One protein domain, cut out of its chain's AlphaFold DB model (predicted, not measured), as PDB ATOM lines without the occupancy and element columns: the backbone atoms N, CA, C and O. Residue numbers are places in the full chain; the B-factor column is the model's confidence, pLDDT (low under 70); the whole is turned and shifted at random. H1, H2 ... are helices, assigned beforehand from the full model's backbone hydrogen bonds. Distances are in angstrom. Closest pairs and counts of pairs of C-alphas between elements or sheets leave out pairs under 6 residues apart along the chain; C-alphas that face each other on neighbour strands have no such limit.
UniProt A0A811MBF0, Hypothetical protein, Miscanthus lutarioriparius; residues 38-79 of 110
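What this domain is: This is residues 38 to 79 of the 110 residues of the protein "Hypothetical protein" of Miscanthus lutarioriparius (UniProt A0A811MBF0). Two helices, the longer H1 and the shorter H2, are two arms set nearly at right angles, close to each other at Met 52 of H1 and Tyr 72 of H2, and the long link of residues 55 to 65 makes a wide loop from the end of H1 to the beginning of H2. The far end of the longer arm, residues 39 to 44, of which 40 to 44 belong to H1, sticks out free, while residues 75 to 79 make a short tail after H2. The printed part has 42 residues, with two named helices, H1 then H2, and no named strand; its class is all helix. It is only just compact, close to loose, with a radius of gyration of the C-alphas of 10.7 A and spans of 31 by 25 by 17 A.

Where its parts are: After Phe 38 and Gly 39, H1 takes residues 40 to 54, 21.0 A from first to last C-alpha. It begins with C-alpha 40 at (-9.665, -49.789, -15.502) and ends with C-alpha 54 at (8.196, -46.874, -26.115). H2 takes residues 66 to 74, 12.6 A from first to last C-alpha, and ends with C-alpha 74 at (13.024, -41.552, -12.363).

How they stand to each other: H1 and H2 are close but not clearly touching, with 2 pairs of C-alphas within 8 A. Their closest C-alphas, those of Met 52 and Tyr 72, are 7.0 A apart. The lines of the two helices are about perpendicular, at 79 degrees, and their centres are 13.8 A apart. In H1 and H2 every O i to N i+4 pair is within hydrogen-bond range.

The domain as a whole: The two C-alphas farthest apart, those of Phe 38 and Gln 78, are 31.3 A apart. The printed part has no cut, and the link from H1 to H2, 11 residues, is long. The mean pLDDT of the printed part is 87.7, and residue 38 is the one printed residue under 70.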
ATOM      1  N   PHE A  38     -12.187 -55.250 -20.314       63.06
ATOM      2  CA  PHE A  38     -11.051 -54.802 -19.532       63.06
ATOM      3  C   PHE A  38     -11.517 -53.820 -18.459       63.06
ATOM      4  O   PHE A  38     -12.134 -52.791 -18.762       63.06
ATOM      5  N   GLY A  39     -11.221 -54.139 -17.200       77.69
ATOM      6  CA  GLY A  39     -11.352 -53.189 -16.099       77.69
ATOM      7  C   GLY A  39     -10.338 -52.052 -16.234       77.69
ATOM      8  O   GLY A  39      -9.335 -52.188 -16.937       77.69
ATOM      9  N   LEU A  40     -10.578 -50.942 -15.531       76.62
ATOM     10  CA  LEU A  40      -9.665 -49.789 -15.502       76.62
ATOM     11  C   LEU A  40      -8.225 -50.213 -15.176       76.62
ATOM     12  O   LEU A  40      -7.302 -49.827 -15.882       76.62
ATOM     13  N   ASN A  41      -8.062 -51.118 -14.208       79.31
ATOM     14  CA  ASN A  41      -6.763 -51.652 -13.793       79.31
ATOM     15  C   ASN A  41      -6.038 -52.420 -14.917       79.31
ATOM     16  O   ASN A  41      -4.812 -52.394 -15.001       79.31
ATOM     17  N   ASP A  42      -6.772 -53.122 -15.789       82.00
ATOM     18  CA  ASP A  42      -6.158 -53.855 -16.906       82.00
ATOM     19  C   ASP A  42      -5.736 -52.893 -18.022       82.00
ATOM     20  O   ASP A  42      -4.669 -53.043 -18.623       82.00
ATOM     21  N   LEU A  43      -6.537 -51.850 -18.259       79.56
ATOM     22  CA  LEU A  43      -6.188 -50.791 -19.200       79.56
ATOM     23  C   LEU A  43      -4.971 -49.993 -18.722       79.56
ATOM     24  O   LEU A  43      -4.081 -49.711 -19.525       79.56
ATOM     25  N   GLU A  44      -4.901 -49.674 -17.432       85.56
ATOM     26  CA  GLU A  44      -3.761 -48.996 -16.813       85.56
ATOM     27  C   GLU A  44      -2.477 -49.812 -16.998       85.56
ATOM     28  O   GLU A  44      -1.491 -49.303 -17.533       85.56
ATOM     29  N   ARG A  45      -2.509 -51.116 -16.682       86.62
ATOM     30  CA  ARG A  45      -1.364 -52.020 -16.883       86.62
ATOM     31  C   ARG A  45      -0.914 -52.082 -18.340       86.62
ATOM     32  O   ARG A  45       0.283 -52.000 -18.610       86.62
ATOM     33  N   ARG A  46      -1.847 -52.207 -19.290       87.75
ATOM     34  CA  ARG A  46      -1.524 -52.235 -20.730       87.75
ATOM     35  C   ARG A  46      -0.924 -50.917 -21.204       87.75
ATOM     36  O   ARG A  46       0.044 -50.933 -21.965       87.75
ATOM     37  N   SER A  47      -1.486 -49.798 -20.755       90.00
ATOM     38  CA  SER A  47      -1.033 -48.453 -21.119       90.00
ATOM     39  C   SER A  47       0.369 -48.197 -20.577       90.00
ATOM     40  O   SER A  47       1.250 -47.805 -21.338       90.00
ATOM     41  N   LYS A  48       0.609 -48.541 -19.306       90.25
ATOM     42  CA  LYS A  48       1.928 -48.474 -18.673       90.25
ATOM     43  C   LYS A  48       2.949 -49.348 -19.395       90.25
ATOM     44  O   LYS A  48       4.000 -48.851 -19.786       90.25
ATOM     45  N   LYS A  49       2.619 -50.615 -19.676       92.12
ATOM     46  CA  LYS A  49       3.512 -51.525 -20.415       92.12
ATOM     47  C   LYS A  49       3.887 -50.964 -21.787       92.12
ATOM     48  O   LYS A  49       5.039 -51.042 -22.200       92.12
ATOM     49  N   LYS A  50       2.918 -50.385 -22.498       92.94
ATOM     50  CA  LYS A  50       3.155 -49.766 -23.804       92.94
ATOM     51  C   LYS A  50       4.054 -48.532 -23.697       92.94
ATOM     52  O   LYS A  50       4.952 -48.382 -24.520       92.94
ATOM     53  N   ALA A  51       3.830 -47.680 -22.698       92.25
ATOM     54  CA  ALA A  51       4.670 -46.515 -22.447       92.25
ATOM     55  C   ALA A  51       6.121 -46.929 -22.160       92.25
ATOM     56  O   ALA A  51       7.023 -46.460 -22.840       92.25
ATOM     57  N   MET A  52       6.335 -47.886 -21.252       94.06
ATOM     58  CA  MET A  52       7.674 -48.367 -20.884       94.06
ATOM     59  C   MET A  52       8.434 -48.981 -22.069       94.06
ATOM     60  O   MET A  52       9.615 -48.705 -22.231       94.06
ATOM     61  N   ARG A  53       7.756 -49.723 -22.957       93.94
ATOM     62  CA  ARG A  53       8.362 -50.204 -24.216       93.94
ATOM     63  C   ARG A  53       8.754 -49.075 -25.163       93.94
ATOM     64  O   ARG A  53       9.774 -49.154 -25.829       93.94
ATOM     65  N   THR A  54       7.925 -48.035 -25.247       93.25
ATOM     66  CA  THR A  54       8.196 -46.874 -26.115       93.25
ATOM     67  C   THR A  54       9.381 -46.058 -25.595       93.25
ATOM     68  O   THR A  54      10.078 -45.426 -26.375       93.25
ATOM     69  N   LEU A  55       9.600 -46.090 -24.282       92.06
ATOM     70  CA  LEU A  55      10.737 -45.479 -23.599       92.06
ATOM     71  C   LEU A  55      11.973 -46.395 -23.566       92.06
ATOM     72  O   LEU A  55      12.933 -46.064 -22.884       92.06
ATOM     73  N   GLU A  56      11.928 -47.540 -24.259       91.56
ATOM     74  CA  GLU A  56      13.011 -48.536 -24.322       91.56
ATOM     75  C   GLU A  56      13.442 -49.085 -22.947       91.56
ATOM     76  O   GLU A  56      14.529 -49.628 -22.801       91.56
ATOM     77  N   LEU A  57      12.560 -49.001 -21.941       90.94
ATOM     78  CA  LEU A  57      12.804 -49.520 -20.588       90.94
ATOM     79  C   LEU A  57      12.552 -51.030 -20.478       90.94
ATOM     80  O   LEU A  57      12.986 -51.660 -19.522       90.94
ATOM     81  N   ILE A  58      11.763 -51.596 -21.397       92.50
ATOM     82  CA  ILE A  58      11.381 -53.015 -21.415       92.50
ATOM     83  C   ILE A  58      11.320 -53.493 -22.865       92.50
ATOM     84  O   ILE A  58      10.770 -52.799 -23.728       92.50
ATOM     85  N   GLU A  59      11.787 -54.715 -23.122       87.06
ATOM     86  CA  GLU A  59      11.671 -55.359 -24.428       87.06
ATOM     87  C   GLU A  59      10.221 -55.727 -24.817       87.06
ATOM     88  O   GLU A  59       9.284 -55.801 -24.012       87.06
ATOM     89  N   GLU A  60      10.000 -56.003 -26.106       82.12
ATOM     90  CA  GLU A  60       8.665 -56.294 -26.635       82.12
ATOM     91  C   GLU A  60       8.015 -57.522 -25.973       82.12
ATOM     92  O   GLU A  60       6.800 -57.542 -25.751       82.12
ATOM     93  N   HIS A  61       8.800 -58.522 -25.581       79.00
ATOM     94  CA  HIS A  61       8.281 -59.766 -25.010       79.00
ATOM     95  C   HIS A  61       8.354 -59.835 -23.485       79.00
ATOM     96  O   HIS A  61       7.735 -60.717 -22.887       79.00
ATOM     97  N   GLU A  62       9.013 -58.875 -22.846       81.25
ATOM     98  CA  GLU A  62       9.303 -58.936 -21.421       81.25
ATOM     99  C   GLU A  62       8.155 -58.384 -20.553       81.25
ATOM    100  O   GLU A  62       7.245 -57.673 -21.011       81.25
ATOM    101  N   GLY A  63       8.112 -58.839 -19.301       83.88
ATOM    102  CA  GLY A  63       7.209 -58.334 -18.268       83.88
ATOM    103  C   GLY A  63       7.674 -56.984 -17.725       83.88
ATOM    104  O   GLY A  63       8.750 -56.517 -18.055       83.88
ATOM    105  N   ILE A  64       6.848 -56.347 -16.894       88.94
ATOM    106  CA  ILE A  64       7.310 -55.200 -16.104       88.94
ATOM    107  C   ILE A  64       7.983 -55.768 -14.856       88.94
ATOM    108  O   ILE A  64       7.294 -56.373 -14.031       88.94
ATOM    109  N   ASP A  65       9.297 -55.613 -14.746       91.00
ATOM    110  CA  ASP A  65      10.074 -55.962 -13.562       91.00
ATOM    111  C   ASP A  65      10.246 -54.744 -12.632       91.00
ATOM    112  O   ASP A  65       9.810 -53.628 -12.933       91.00
ATOM    113  N   GLN A  66      10.828 -54.964 -11.449       91.00
ATOM    114  CA  GLN A  66      10.997 -53.893 -10.463       91.00
ATOM    115  C   GLN A  66      12.002 -52.837 -10.936       91.00
ATOM    116  O   GLN A  66      11.788 -51.651 -10.706       91.00
ATOM    117  N   GLN A  67      13.061 -53.248 -11.635       92.06
ATOM    118  CA  GLN A  67      14.073 -52.319 -12.123       92.06
ATOM    119  C   GLN A  67      13.484 -51.348 -13.152       92.06
ATOM    120  O   GLN A  67      13.663 -50.137 -13.013       92.06
ATOM    121  N   ALA A  68      12.716 -51.839 -14.128       91.00
ATOM    122  CA  ALA A  68      12.081 -50.968 -15.106       91.00
ATOM    123  C   ALA A  68      11.056 -50.028 -14.454       91.00
ATOM    124  O   ALA A  68      10.877 -48.900 -14.912       91.00
ATOM    125  N   LEU A  69      10.378 -50.456 -13.379       92.31
ATOM    126  CA  LEU A  69       9.499 -49.573 -12.603       92.31
ATOM    127  C   LEU A  69      10.268 -48.421 -11.958       92.31
ATOM    128  O   LEU A  69       9.802 -47.282 -12.030       92.31
ATOM    129  N   ASP A  70      11.417 -48.714 -11.360       93.81
ATOM    130  CA  ASP A  70      12.255 -47.714 -10.706       93.81
ATOM    131  C   ASP A  70      12.842 -46.736 -11.739       93.81
ATOM    132  O   ASP A  70      12.830 -45.525 -11.529       93.81
ATOM    133  N   GLU A  71      13.294 -47.229 -12.895       92.94
ATOM    134  CA  GLU A  71      13.766 -46.389 -14.006       92.94
ATOM    135  C   GLU A  71      12.650 -45.535 -14.613       92.94
ATOM    136  O   GLU A  71      12.850 -44.354 -14.891       92.94
ATOM    137  N   TYR A  72      11.446 -46.090 -14.755       92.56
ATOM    138  CA  TYR A  72      10.284 -45.327 -15.198       92.56
ATOM    139  C   TYR A  72       9.921 -44.220 -14.204       92.56
ATOM    140  O   TYR A  72       9.592 -43.115 -14.627       92.56
ATOM    141  N   ALA A  73       9.987 -44.485 -12.896       90.94
ATOM    142  CA  ALA A  73       9.705 -43.484 -11.868       90.94
ATOM    143  C   ALA A  73      10.694 -42.308 -11.921       90.94
ATOM    144  O   ALA A  73      10.269 -41.159 -11.801       90.94
ATOM    145  N   LYS A  74      11.977 -42.580 -12.207       92.69
ATOM    146  CA  LYS A  74      13.024 -41.552 -12.363       92.69
ATOM    147  C   LYS A  74      12.694 -40.504 -13.424       92.69
ATOM    148  O   LYS A  74      13.027 -39.335 -13.260       92.69
ATOM    149  N   LEU A  75      11.992 -40.890 -14.492       89.12
ATOM    150  CA  LEU A  75      11.589 -39.966 -15.561       89.12
ATOM    151  C   LEU A  75      10.599 -38.889 -15.092       89.12
ATOM    152  O   LEU A  75      10.473 -37.855 -15.744       89.12
ATOM    153  N   PHE A  76       9.907 -39.129 -13.977       87.12
ATOM    154  CA  PHE A  76       8.889 -38.241 -13.414       87.12
ATOM    155  C   PHE A  76       9.250 -37.756 -12.004       87.12
ATOM    156  O   PHE A  76       8.381 -37.259 -11.295       87.12
ATOM    157  N   GLU A  77      10.517 -37.881 -11.590       88.81
ATOM    158  CA  GLU A  77      10.992 -37.353 -10.302       88.81
ATOM    159  C   GLU A  77      10.771 -35.847 -10.180       88.81
ATOM    160  O   GLU A  77      10.520 -35.335  -9.090       88.81
ATOM    161  N   GLN A  78      10.853 -35.135 -11.305       86.25
ATOM    162  CA  GLN A  78      10.564 -33.713 -11.358       86.25
ATOM    163  C   GLN A  78       9.094 -33.502 -11.732       86.25
ATOM    164  O   GLN A  78       8.684 -33.888 -12.834       86.25
ATOM    165  N   PRO A  79       8.290 -32.884 -10.848       83.69
ATOM    166  CA  PRO A  79       6.911 -32.562 -11.170       83.69
ATOM    167  C   PRO A  79       6.850 -31.549 -12.319       83.69
ATOM    168  O   PRO A  79       7.762 -30.743 -12.527       83.69
TER     169      PRO A  79